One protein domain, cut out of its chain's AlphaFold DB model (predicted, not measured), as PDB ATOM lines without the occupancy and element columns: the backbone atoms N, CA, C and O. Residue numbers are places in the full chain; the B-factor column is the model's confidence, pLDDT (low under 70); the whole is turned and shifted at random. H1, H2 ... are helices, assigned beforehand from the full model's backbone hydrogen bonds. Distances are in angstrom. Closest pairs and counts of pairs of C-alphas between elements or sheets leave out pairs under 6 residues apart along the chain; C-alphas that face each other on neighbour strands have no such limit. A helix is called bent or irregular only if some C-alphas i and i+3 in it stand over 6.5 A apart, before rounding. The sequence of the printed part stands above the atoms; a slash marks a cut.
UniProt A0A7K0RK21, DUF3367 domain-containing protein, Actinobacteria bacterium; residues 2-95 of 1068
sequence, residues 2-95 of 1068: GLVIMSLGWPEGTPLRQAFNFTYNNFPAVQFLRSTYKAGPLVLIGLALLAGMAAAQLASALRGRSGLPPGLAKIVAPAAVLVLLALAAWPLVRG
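Overview. This is residues 2 to 95 of the 1068 residues of the protein "DUF3367 domain-containing protein" of Actinobacteria bacterium (UniProt A0A7K0RK21). A long helical hairpin, H4 and the shorter H5, opens as a narrow V from its turn at residues 64 to 72, with a small head of three short helices, H1, H2 and H3, at the other end of H4. Residues 82 to 95, of which 82 to 88 belong to H5 and 90 to 93 to H6, stick out free. The printed part has 94 residues with six named helices, H1 to H6 in chain order, and no named strand: all helix. It is extended, with a radius of gyration of the C-alphas of 20.8 A and spans of 63 by 35 by 24 A.

Along the chain. H1, residues 2 to 9, begins at C-alpha 2 (148.858, 135.145, 105.974). H2 is residues 15 to 26, 16.3 A long, and H3 residues 28 to 33. H4, residues 36 to 63, is 42.0 A long. H5, residues 73 to 88, measures 22.7 A. H6, residues 90 to 93, ends at C-alpha 93 (144.080, 107.352, 112.288). H1, H3, H4 and, only just, H5 are irregular: C-alphas 6 and 9 are 7.2 A apart, 29 and 32 7.4 A, 38 and 41 7.1 A, 74 and 77 6.6 A.

Arrangement. H1 touches residues 36 to 43 of H4, opposite ways at a steep tilt of 38 degrees, only just past shallow; their closest C-alphas, of Met 6 and Thr 36, are 4.8 A apart. H1 touches H2, about perpendicular at 83 degrees, closest at the C-alphas of Leu 8 and Arg 17, 5.3 A. H2 and H3 touch only at the corner, closest at the C-alphas of Tyr 24 and Gln 31, 4.8 A. H4 and H5 form a hairpin at a shallow tilt of 20 degrees, closest at the C-alphas of Leu 62 and Ala 73, 5.7 A. H5 and H6 are near each other. Every O i to N i+4 pair is within hydrogen-bond range in H2, but 3 of 4 in H1, 20 of 24 in H4, 10 of 12 in H5 and 0 of 2 in H3, where 2 of 3 O i to N i+3 pairs are; H6 is too short for such a pair.

Size, cuts and confidence. The C-alphas farthest apart, of Asn 26 and Gly 67, are 64.3 A apart. The printed part has no cut and no long link. Mean pLDDT of the printed part is 74.9, and residues 9 to 13 and 59 to 78 are under 70.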
ATOM      1  N   GLY A   2     148.244 136.464 106.215       79.38
ATOM      2  CA  GLY A   2     148.858 135.145 105.974       79.38
ATOM      3  C   GLY A   2     148.836 134.696 104.506       79.38
ATOM      4  O   GLY A   2     149.883 134.378 103.961       79.38
ATOM      5  N   LEU A   3     147.680 134.805 103.834       76.12
ATOM      6  CA  LEU A   3     147.546 134.491 102.402       76.12
ATOM      7  C   LEU A   3     148.464 135.337 101.509       76.12
ATOM      8  O   LEU A   3     149.037 134.807 100.571       76.12
ATOM      9  N   VAL A   4     148.633 136.624 101.831       75.06
ATOM     10  CA  VAL A   4     149.506 137.540 101.076       75.06
ATOM     11  C   VAL A   4     150.970 137.140 101.237       75.06
ATOM     12  O   VAL A   4     151.714 137.181 100.269       75.06
ATOM     13  N   ILE A   5     151.376 136.724 102.444       78.00
ATOM     14  CA  ILE A   5     152.739 136.242 102.707       78.00
ATOM     15  C   ILE A   5     152.982 134.907 101.991       78.00
ATOM     16  O   ILE A   5     154.031 134.711 101.389       78.00
ATOM     17  N   MET A   6     152.008 133.996 102.013       77.25
ATOM     18  CA  MET A   6     152.109 132.715 101.307       77.25
ATOM     19  C   MET A   6     152.159 132.883  99.784       77.25
ATOM     20  O   MET A   6     152.852 132.115  99.123       77.25
ATOM     21  N   SER A   7     151.489 133.902  99.234       72.06
ATOM     22  CA  SER A   7     151.485 134.193  97.797       72.06
ATOM     23  C   SER A   7     152.714 134.968  97.308       72.06
ATOM     24  O   SER A   7     152.821 135.203  96.115       72.06
ATOM     25  N   LEU A   8     153.666 135.357  98.169       72.69
ATOM     26  CA  LEU A   8     154.837 136.161  97.763       72.69
ATOM     27  C   LEU A   8     155.724 135.486  96.705       72.69
ATOM     28  O   LEU A   8     156.436 136.172  95.978       72.69
ATOM     29  N   GLY A   9     155.699 134.154  96.625       64.31
ATOM     30  CA  GLY A   9     156.482 133.378  95.659       64.31
ATOM     31  C   GLY A   9     155.776 133.103  94.327       64.31
ATOM     32  O   GLY A   9     156.387 132.495  93.448       64.31
ATOM     33  N   TRP A  10     154.512 133.511  94.162       67.56
ATOM     34  CA  TRP A  10     153.683 133.094  93.031       67.56
ATOM     35  C   TRP A  10     152.728 134.200  92.545       67.56
ATOM     36  O   TRP A  10     152.112 134.875  93.368       67.56
ATOM     37  N   PRO A  11     152.501 134.331  91.226       62.53
ATOM     38  CA  PRO A  11     153.166 133.628  90.131       62.53
ATOM     39  C   PRO A  11     154.538 134.229  89.794       62.53
ATOM     40  O   PRO A  11     154.953 135.276  90.302       62.53
ATOM     41  N   GLU A  12     155.267 133.513  88.945       63.78
ATOM     42  CA  GLU A  12     156.574 133.922  88.441       63.78
ATOM     43  C   GLU A  12     156.506 135.256  87.681       63.78
ATOM     44  O   GLU A  12     155.532 135.545  86.989       63.78
ATOM     45  N   GLY A  13     157.521 136.107  87.866       65.94
ATOM     46  CA  GLY A  13     157.607 137.414  87.204       65.94
ATOM     47  C   GLY A  13     156.747 138.542  87.798       65.94
ATOM     48  O   GLY A  13     156.685 139.618  87.206       65.94
ATOM     49  N   THR A  14     156.091 138.357  88.952       73.50
ATOM     50  CA  THR A  14     155.321 139.446  89.588       73.50
ATOM     51  C   THR A  14     156.199 140.506  90.267       73.50
ATOM     52  O   THR A  14     157.231 140.166  90.857       73.50
ATOM     53  N   PRO A  15     155.768 141.787  90.292       77.56
ATOM     54  CA  PRO A  15     156.481 142.841  91.019       77.56
ATOM     55  C   PRO A  15     156.613 142.564  92.524       77.56
ATOM     56  O   PRO A  15     157.646 142.866  93.117       77.56
ATOM     57  N   LEU A  16     155.591 141.958  93.149       79.62
ATOM     58  CA  LEU A  16     155.629 141.561  94.560       79.62
ATOM     59  C   LEU A  16     156.736 140.531  94.822       79.62
ATOM     60  O   LEU A  16     157.535 140.725  95.738       79.62
ATOM     61  N   ARG A  17     156.844 139.484  93.992       79.25
ATOM     62  CA  ARG A  17     157.925 138.493  94.100       79.25
ATOM     63  C   ARG A  17     159.299 139.134  93.922       79.25
ATOM     64  O   ARG A  17     160.192 138.855  94.713       79.25
ATOM     65  N   GLN A  18     159.473 140.012  92.932       80.56
ATOM     66  CA  GLN A  18     160.745 140.714  92.705       80.56
ATOM     67  C   GLN A  18     161.155 141.564  93.915       80.56
ATOM     68  O   GLN A  18     162.289 141.460  94.384       80.56
ATOM     69  N   ALA A  19     160.224 142.346  94.471       81.81
ATOM     70  CA  ALA A  19     160.479 143.172  95.648       81.81
ATOM     71  C   ALA A  19     160.849 142.332  96.882       81.81
ATOM     72  O   ALA A  19     161.756 142.694  97.634       81.81
ATOM     73  N   PHE A  20     160.180 141.196  97.094       81.44
ATOM     74  CA  PHE A  20     160.487 140.310  98.215       81.44
ATOM     75  C   PHE A  20     161.771 139.512  98.012       81.44
ATOM     76  O   PHE A  20     162.531 139.400  98.965       81.44
ATOM     77  N   ASN A  21     162.070 139.040  96.801       79.56
ATOM     78  CA  ASN A  21     163.364 138.430  96.486       79.56
ATOM     79  C   ASN A  21     164.505 139.409  96.774       79.56
ATOM     80  O   ASN A  21     165.413 139.072  97.530       79.56
ATOM     81  N   PHE A  22     164.390 140.653  96.296       83.81
ATOM     82  CA  PHE A  22     165.326 141.716  96.650       83.81
ATOM     83  C   PHE A  22     165.426 141.884  98.171       83.81
ATOM     84  O   PHE A  22     166.522 141.914  98.727       83.81
ATOM     85  N   THR A  23     164.289 141.936  98.869       85.88
ATOM     86  CA  THR A  23     164.263 142.134 100.322       85.88
ATOM     87  C   THR A  23     164.942 140.979 101.071       85.88
ATOM     88  O   THR A  23     165.760 141.209 101.959       85.88
ATOM     89  N   TYR A  24     164.648 139.730 100.710       85.06
ATOM     90  CA  TYR A  24     165.272 138.552 101.309       85.06
ATOM     91  C   TYR A  24     166.771 138.498 101.013       85.06
ATOM     92  O   TYR A  24     167.548 138.131 101.888       85.06
ATOM     93  N   ASN A  25     167.202 138.908  99.824       80.12
ATOM     94  CA  ASN A  25     168.611 138.841  99.453       80.12
ATOM     95  C   ASN A  25     169.438 139.987 100.061       80.12
ATOM     96  O   ASN A  25     170.616 139.792 100.346       80.12
ATOM     97  N   ASN A  26     168.822 141.138 100.363       84.75
ATOM     98  CA  ASN A  26     169.534 142.334 100.832       84.75
ATOM     99  C   ASN A  26     169.367 142.645 102.334       84.75
ATOM    100  O   ASN A  26     170.156 143.414 102.882       84.75
ATOM    101  N   PHE A  27     168.390 142.049 103.032       86.81
ATOM    102  CA  PHE A  27     168.140 142.314 104.459       86.81
ATOM    103  C   PHE A  27     168.196 141.028 105.311       86.81
ATOM    104  O   PHE A  27     167.189 140.326 105.452       86.81
ATOM    105  N   PRO A  28     169.335 140.735 105.977       83.19
ATOM    106  CA  PRO A  28     169.521 139.509 106.763       83.19
ATOM    107  C   PRO A  28     168.461 139.283 107.849       83.19
ATOM    108  O   PRO A  28     168.064 138.149 108.112       83.19
ATOM    109  N   ALA A  29     167.944 140.362 108.446       83.94
ATOM    110  CA  ALA A  29     166.939 140.300 109.506       83.94
ATOM    111  C   ALA A  29     165.622 139.632 109.075       83.94
ATOM    112  O   ALA A  29     164.879 139.189 109.939       83.94
ATOM    113  N   VAL A  30     165.326 139.545 107.774       81.88
ATOM    114  CA  VAL A  30     164.090 138.936 107.249       81.88
ATOM    115  C   VAL A  30     164.345 137.719 106.358       81.88
ATOM    116  O   VAL A  30     163.388 137.106 105.892       81.88
ATOM    117  N   GLN A  31     165.601 137.294 106.173       79.94
ATOM    118  CA  GLN A  31     165.945 136.098 105.387       79.94
ATOM    119  C   GLN A  31     165.240 134.835 105.880       79.94
ATOM    120  O   GLN A  31     164.820 133.997 105.084       79.94
ATOM    121  N   PHE A  32     165.034 134.714 107.194       77.69
ATOM    122  CA  PHE A  32     164.327 133.573 107.776       77.69
ATOM    123  C   PHE A  32     162.867 133.455 107.293       77.69
ATOM    124  O   PHE A  32     162.279 132.376 107.402       77.69
ATOM    125  N   LEU A  33     162.283 134.530 106.750       75.06
ATOM    126  CA  LEU A  33     160.930 134.571 106.190       75.06
ATOM    127  C   LEU A  33     160.865 134.148 104.710       75.06
ATOM    128  O   LEU A  33     159.762 134.090 104.172       75.06
ATOM    129  N   ARG A  34     161.999 133.810 104.065       76.81
ATOM    130  CA  ARG A  34     162.055 133.354 102.657       76.81
ATOM    131  C   ARG A  34     161.187 132.112 102.408       76.81
ATOM    132  O   ARG A  34     160.638 131.940 101.326       76.81
ATOM    133  N   SER A  35     161.003 131.268 103.423       77.94
ATOM    134  CA  SER A  35     160.025 130.174 103.404       77.94
ATOM    135  C   SER A  35     158.623 130.693 103.744       77.94
ATOM    136  O   SER A  35     158.226 130.747 104.911       77.94
ATOM    137  N   THR A  36     157.856 131.056 102.720       77.00
ATOM    138  CA  THR A  36     156.554 131.731 102.853       77.00
ATOM    139  C   THR A  36     155.475 130.893 103.554       77.00
ATOM    140  O   THR A  36     154.586 131.447 104.205       77.00
ATOM    141  N   TYR A  37     155.582 129.558 103.518       78.06
ATOM    142  CA  TYR A  37     154.660 128.647 104.214       78.06
ATOM    143  C   TYR A  37     154.662 128.822 105.743       78.06
ATOM    144  O   TYR A  37     153.704 128.425 106.403       78.06
ATOM    145  N   LYS A  38     155.682 129.477 106.322       83.25
ATOM    146  CA  LYS A  38     155.725 129.827 107.753       83.25
ATOM    147  C   LYS A  38     154.552 130.719 108.185       83.25
ATOM    148  O   LYS A  38     154.215 130.744 109.363       83.25
ATOM    149  N   ALA A  39     153.900 131.414 107.247       85.00
ATOM    150  CA  ALA A  39     152.679 132.181 107.497       85.00
ATOM    151  C   ALA A  39     151.380 131.353 107.392       85.00
ATOM    152  O   ALA A  39     150.304 131.872 107.701       85.00
ATOM    153  N   GLY A  40     151.464 130.077 107.005       85.12
ATOM    154  CA  GLY A  40     150.341 129.138 106.917       85.12
ATOM    155  C   GLY A  40     149.475 129.060 108.174       85.12
ATOM    156  O   GLY A  40     148.252 129.176 108.051       85.12
ATOM    157  N   PRO A  41     150.053 128.983 109.390       90.31
ATOM    158  CA  PRO A  41     149.272 128.985 110.625       90.31
ATOM    159  C   PRO A  41     148.328 130.189 110.763       90.31
ATOM    160  O   PRO A  41     147.222 130.032 111.268       90.31
ATOM    161  N   LEU A  42     148.696 131.376 110.258       87.50
ATOM    162  CA  LEU A  42     147.818 132.556 110.296       87.50
ATOM    163  C   LEU A  42     146.556 132.360 109.446       87.50
ATOM    164  O   LEU A  42     145.477 132.822 109.818       87.50
ATOM    165  N   VAL A  43     146.691 131.694 108.297       84.38
ATOM    166  CA  VAL A  43     145.565 131.377 107.410       84.38
ATOM    167  C   VAL A  43     144.680 130.319 108.054       84.38
ATOM    168  O   VAL A  43     143.468 130.510 108.142       84.38
ATOM    169  N   LEU A  44     145.287 129.246 108.563       84.44
ATOM    170  CA  LEU A  44     144.572 128.135 109.187       84.44
ATOM    171  C   LEU A  44     143.794 128.574 110.433       84.44
ATOM    172  O   LEU A  44     142.628 128.216 110.567       84.44
ATOM    173  N   ILE A  45     144.383 129.409 111.299       87.88
ATOM    174  CA  ILE A  45     143.687 129.970 112.470       87.88
ATOM    175  C   ILE A  45     142.494 130.827 112.030       87.88
ATOM    176  O   ILE A  45     141.402 130.693 112.580       87.88
ATOM    177  N   GLY A  46     142.674 131.682 111.017       85.25
ATOM    178  CA  GLY A  46     141.586 132.503 110.483       85.25
ATOM    179  C   GLY A  46     140.421 131.661 109.954       85.25
ATOM    180  O   GLY A  46     139.267 131.926 110.287       85.25
ATOM    181  N   LEU A  47     140.722 130.615 109.179       81.94
ATOM    182  CA  LEU A  47     139.720 129.678 108.664       81.94
ATOM    183  C   LEU A  47     139.030 128.894 109.785       81.94
ATOM    184  O   LEU A  47     137.812 128.752 109.752       81.94
ATOM    185  N   ALA A  48     139.772 128.440 110.797       81.00
ATOM    186  CA  ALA A  48     139.214 127.713 111.936       81.00
ATOM    187  C   ALA A  48     138.225 128.573 112.739       81.00
ATOM    188  O   ALA A  48     137.136 128.109 113.081       81.00
ATOM    189  N   LEU A  49     138.555 129.848 112.983       84.00
ATOM    190  CA  LEU A  49     137.654 130.789 113.655       84.00
ATOM    191  C   LEU A  49     136.387 131.049 112.827       84.00
ATOM    192  O   LEU A  49     135.282 131.018 113.368       84.00
ATOM    193  N   LEU A  50     136.530 131.264 111.515       80.88
ATOM    194  CA  LEU A  50     135.397 131.440 110.600       80.88
ATOM    195  C   LEU A  50     134.501 130.197 110.550       80.88
ATOM    196  O   LEU A  50     133.281 130.330 110.601       80.88
ATOM    197  N   ALA A  51     135.089 129.000 110.508       75.75
ATOM    198  CA  ALA A  51     134.359 127.737 110.536       75.75
ATOM    199  C   ALA A  51     133.602 127.547 111.860       75.75
ATOM    200  O   ALA A  51     132.430 127.172 111.844       75.75
ATOM    201  N   GLY A  52     134.226 127.873 112.998       75.81
ATOM    202  CA  GLY A  52     133.573 127.850 114.308       75.81
ATOM    203  C   GLY A  52     132.385 128.812 114.389       75.81
ATOM    204  O   GLY A  52     131.299 128.423 114.821       75.81
ATOM    205  N   MET A  53     132.550 130.045 113.896       79.12
ATOM    206  CA  MET A  53     131.459 131.024 113.814       79.12
ATOM    207  C   MET A  53     130.342 130.564 112.867       79.12
ATOM    208  O   MET A  53     129.166 130.676 113.210       79.12
ATOM    209  N   ALA A  54     130.682 129.996 111.707       75.25
ATOM    210  CA  ALA A  54     129.708 129.459 110.759       75.25
ATOM    211  C   ALA A  54     128.922 128.278 111.349       75.25
ATOM    212  O   ALA A  54     127.704 128.219 111.191       75.25
ATOM    213  N   ALA A  55     129.585 127.374 112.076       71.19
ATOM    214  CA  ALA A  55     128.940 126.263 112.767       71.19
ATOM    215  C   ALA A  55     127.991 126.750 113.876       71.19
ATOM    216  O   ALA A  55     126.867 126.255 113.982       71.19
ATOM    217  N   ALA A  56     128.398 127.758 114.657       71.94
ATOM    218  CA  ALA A  56     127.540 128.387 115.661       71.94
ATOM    219  C   ALA A  56     126.309 129.053 115.019       71.94
ATOM    220  O   ALA A  56     125.179 128.853 115.476       71.94
ATOM    221  N   GLN A  57     126.509 129.776 113.913       76.19
ATOM    222  CA  GLN A  57     125.432 130.415 113.164       76.19
ATOM    223  C   GLN A  57     124.480 129.374 112.556       76.19
ATOM    224  O   GLN A  57     123.265 129.503 112.689       76.19
ATOM    225  N   LEU A  58     124.999 128.301 111.958       72.50
ATOM    226  CA  LEU A  58     124.197 127.202 111.421       72.50
ATOM    227  C   LEU A  58     123.393 126.506 112.527       72.50
ATOM    228  O   LEU A  58     122.199 126.268 112.355       72.50
ATOM    229  N   ALA A  59     124.004 126.248 113.685       67.44
ATOM    230  CA  ALA A  59     123.316 125.685 114.841       67.44
ATOM    231  C   ALA A  59     122.183 126.601 115.334       67.44
ATOM    232  O   ALA A  59     121.097 126.110 115.641       67.44
ATOM    233  N   SER A  60     122.390 127.923 115.371       69.56
ATOM    234  CA  SER A  60     121.320 128.875 115.707       69.56
ATOM    235  C   SER A  60     120.205 128.913 114.654       69.56
ATOM    236  O   SER A  60     119.028 128.901 115.011       69.56
ATOM    237  N   ALA A  61     120.547 128.867 113.363       69.69
ATOM    238  CA  ALA A  61     119.583 128.899 112.266       69.69
ATOM    239  C   ALA A  61     118.737 127.616 112.199       69.69
ATOM    240  O   ALA A  61     117.547 127.671 111.894       69.69
ATOM    241  N   LEU A  62     119.330 126.462 112.523       65.62
ATOM    242  CA  LEU A  62     118.631 125.178 112.615       65.62
ATOM    243  C   LEU A  62     117.726 125.086 113.852       65.62
ATOM    244  O   LEU A  62     116.679 124.452 113.774       65.62
ATOM    245  N   ARG A  63     118.076 125.746 114.968       63.03
ATOM    246  CA  ARG A  63     117.191 125.867 116.146       63.03
ATOM    247  C   ARG A  63     115.970 126.758 115.887       63.03
ATOM    248  O   ARG A  63     114.947 126.558 116.528       63.03
ATOM    249  N   GLY A  64     116.077 127.726 114.974       61.88
ATOM    250  CA  GLY A  64     115.012 128.685 114.651       61.88
ATOM    251  C   GLY A  64     114.008 128.234 113.580       61.88
ATOM    252  O   GLY A  64     113.044 128.950 113.327       61.88
ATOM    253  N   ARG A  65     114.202 127.075 112.933       59.03
ATOM    254  CA  ARG A  65     113.270 126.541 111.922       59.03
ATOM    255  C   ARG A  65     112.235 125.615 112.567       59.03
ATOM    256  O   ARG A  65     112.548 124.497 112.967       59.03
ATOM    257  N   SER A  66     110.989 126.083 112.623       49.41
ATOM    258  CA  SER A  66     109.810 125.354 113.104       49.41
ATOM    259  C   SER A  66     109.506 124.138 112.214       49.41
ATOM    260  O   SER A  66     108.896 124.280 111.158       49.41
ATOM    261  N   GLY A  67     109.961 122.947 112.610       56.22
ATOM    262  CA  GLY A  67     109.640 121.692 111.912       56.22
ATOM    263  C   GLY A  67     110.671 120.570 112.067       56.22
ATOM    264  O   GLY A  67     110.343 119.413 111.830       56.22
ATOM    265  N   LEU A  68     111.898 120.872 112.502       53.62
ATOM    266  CA  LEU A  68     112.898 119.855 112.847       53.62
ATOM    267  C   LEU A  68     112.833 119.555 114.354       53.62
ATOM    268  O   LEU A  68     112.803 120.500 115.146       53.62
ATOM    269  N   PRO A  69     112.827 118.277 114.788       58.31
ATOM    270  CA  PRO A  69     112.793 117.958 116.209       58.31
ATOM    271  C   PRO A  69     114.023 118.570 116.906       58.31
ATOM    272  O   PRO A  69     115.139 118.442 116.389       58.31
ATOM    273  N   PRO A  70     113.870 119.207 118.084       56.03
ATOM    274  CA  PRO A  70     114.937 119.952 118.769       56.03
ATOM    275  C   PRO A  70     116.173 119.106 119.137       56.03
ATOM    276  O   PRO A  70     117.208 119.656 119.517       56.03
ATOM    277  N   GLY A  71     116.092 117.777 119.001       58.09
ATOM    278  CA  GLY A  71     117.224 116.857 119.098       58.09
ATOM    279  C   GLY A  71     118.143 116.845 117.868       58.09
ATOM    280  O   GLY A  71     119.351 116.718 118.032       58.09
ATOM    281  N   LEU A  72     117.632 117.052 116.647       55.75
ATOM    282  CA  LEU A  72     118.429 116.902 115.418       55.75
ATOM    283  C   LEU A  72     119.459 118.033 115.254       55.75
ATOM    284  O   LEU A  72     120.621 117.781 114.951       55.75
ATOM    285  N   ALA A  73     119.078 119.281 115.548       54.22
ATOM    286  CA  ALA A  73     119.992 120.432 115.522       54.22
ATOM    287  C   ALA A  73     121.092 120.355 116.604       54.22
ATOM    288  O   ALA A  73     122.172 120.919 116.424       54.22
ATOM    289  N   LYS A  74     120.840 119.635 117.710       58.00
ATOM    290  CA  LYS A  74     121.843 119.321 118.744       58.00
ATOM    291  C   LYS A  74     122.832 118.235 118.305       58.00
ATOM    292  O   LYS A  74     123.866 118.101 118.944       58.00
ATOM    293  N   ILE A  75     122.532 117.492 117.237       63.47
ATOM    294  CA  ILE A  75     123.342 116.374 116.738       63.47
ATOM    295  C   ILE A  75     124.098 116.769 115.466       63.47
ATOM    296  O   ILE A  75     125.284 116.491 115.358       63.47
ATOM    297  N   VAL A  76     123.461 117.470 114.523       65.31
ATOM    298  CA  VAL A  76     124.032 117.748 113.191       65.31
ATOM    299  C   VAL A  76     125.287 118.626 113.247       65.31
ATOM    300  O   VAL A  76     126.267 118.319 112.578       65.31
ATOM    301  N   ALA A  77     125.295 119.693 114.049       63.88
ATOM    302  CA  ALA A  77     126.469 120.562 114.178       63.88
ATOM    303  C   ALA A  77     127.678 119.847 114.824       63.88
ATOM    304  O   ALA A  77     128.751 119.863 114.219       63.88
ATOM    305  N   PRO A  78     127.548 119.170 115.985       68.12
ATOM    306  CA  PRO A  78     128.652 118.384 116.529       68.12
ATOM    307  C   PRO A  78     129.016 117.180 115.656       68.12
ATOM    308  O   PRO A  78     130.194 116.861 115.575       68.12
ATOM    309  N   ALA A  79     128.072 116.557 114.942       74.12
ATOM    310  CA  ALA A  79     128.374 115.496 113.980       74.12
ATOM    311  C   ALA A  79     129.192 116.015 112.788       74.12
ATOM    312  O   ALA A  79     130.164 115.378 112.406       74.12
ATOM    313  N   ALA A  80     128.867 117.186 112.232       70.25
ATOM    314  CA  ALA A  80     129.653 117.806 111.166       70.25
ATOM    315  C   ALA A  80     131.063 118.187 111.644       70.25
ATOM    316  O   ALA A  80     132.038 117.952 110.933       70.25
ATOM    317  N   VAL A  81     131.190 118.714 112.867       71.88
ATOM    318  CA  VAL A  81     132.494 118.974 113.499       71.88
ATOM    319  C   VAL A  81     133.261 117.669 113.725       71.88
ATOM    320  O   VAL A  81     134.444 117.615 113.417       71.88
ATOM    321  N   LEU A  82     132.606 116.604 114.196       77.88
ATOM    322  CA  LEU A  82     133.214 115.281 114.370       77.88
ATOM    323  C   LEU A  82     133.665 114.676 113.039       77.88
ATOM    324  O   LEU A  82     134.752 114.119 112.984       77.88
ATOM    325  N   VAL A  83     132.881 114.813 111.969       80.06
ATOM    326  CA  VAL A  83     133.263 114.369 110.620       80.06
ATOM    327  C   VAL A  83     134.455 115.173 110.110       80.06
ATOM    328  O   VAL A  83     135.401 114.585 109.605       80.06
ATOM    329  N   LEU A  84     134.467 116.496 110.288       75.00
ATOM    330  CA  LEU A  84     135.614 117.332 109.925       75.00
ATOM    331  C   LEU A  84     136.863 116.975 110.733       75.00
ATOM    332  O   LEU A  84     137.945 116.895 110.164       75.00
ATOM    333  N   LEU A  85     136.722 116.723 112.036       79.00
ATOM    334  CA  LEU A  85     137.813 116.248 112.885       79.00
ATOM    335  C   LEU A  85     138.287 114.859 112.453       79.00
ATOM    336  O   LEU A  85     139.489 114.636 112.403       79.00
ATOM    337  N   ALA A  86     137.379 113.952 112.091       81.75
ATOM    338  CA  ALA A  86     137.715 112.620 111.595       81.75
ATOM    339  C   ALA A  86     138.425 112.675 110.233       81.75
ATOM    340  O   ALA A  86     139.381 111.936 110.026       81.75
ATOM    341  N   LEU A  87     138.010 113.572 109.332       80.50
ATOM    342  CA  LEU A  87     138.667 113.816 108.045       80.50
ATOM    343  C   LEU A  87     140.029 114.502 108.221       80.50
ATOM    344  O   LEU A  87     140.994 114.124 107.567       80.50
ATOM    345  N   ALA A  88     140.143 115.472 109.131       76.81
ATOM    346  CA  ALA A  88     141.407 116.143 109.433       76.81
ATOM    347  C   ALA A  88     142.403 115.211 110.145       76.81
ATOM    348  O   ALA A  88     143.600 115.254 109.875       76.81
ATOM    349  N   ALA A  89     141.909 114.341 111.029       83.56
ATOM    350  CA  ALA A  89     142.693 113.307 111.696       83.56
ATOM    351  C   ALA A  89     142.862 112.043 110.838       83.56
ATOM    352  O   ALA A  89     143.498 111.094 111.287       83.56
ATOM    353  N   TRP A  90     142.323 112.004 109.617       83.50
ATOM    354  CA  TRP A  90     142.326 110.806 108.779       83.50
ATOM    355  C   TRP A  90     143.730 110.228 108.541       83.50
ATOM    356  O   TRP A  90     143.901 109.027 108.765       83.50
ATOM    357  N   PRO A  91     144.764 111.036 108.212       79.19
ATOM    358  CA  PRO A  91     146.131 110.521 108.100       79.19
ATOM    359  C   PRO A  91     146.671 109.978 109.431       79.19
ATOM    360  O   PRO A  91     147.382 108.979 109.456       79.19
ATOM    361  N   LEU A  92     146.295 110.590 110.562       82.00
ATOM    362  CA  LEU A  92     146.705 110.150 111.901       82.00
ATOM    363  C   LEU A  92     146.096 108.792 112.262       82.00
ATOM    364  O   LEU A  92     146.806 107.914 112.744       82.00
ATOM    365  N   VAL A  93     144.804 108.599 111.987       81.75
ATOM    366  CA  VAL A  93     144.080 107.352 112.288       81.75
ATOM    367  C   VAL A  93     144.523 106.204 111.376       81.75
ATOM    368  O   VAL A  93     144.532 105.055 111.809       81.75
ATOM    369  N   ARG A  94     144.947 106.496 110.137       83.06
ATOM    370  CA  ARG A  94     145.535 105.499 109.224       83.06
ATOM    371  C   ARG A  94     146.987 105.132 109.540       83.06
ATOM    372  O   ARG A  94     147.506 104.196 108.944       83.06
ATOM    373  N   GLY A  95     147.642 105.848 110.454       76.81
ATOM    374  CA  GLY A  95     149.081 105.694 110.689       76.81
ATOM    375  C   GLY A  95     149.950 106.259 109.558       76.81
ATOM    376  O   GLY A  95     151.135 105.955 109.494       76.81
TER     377      GLY A  95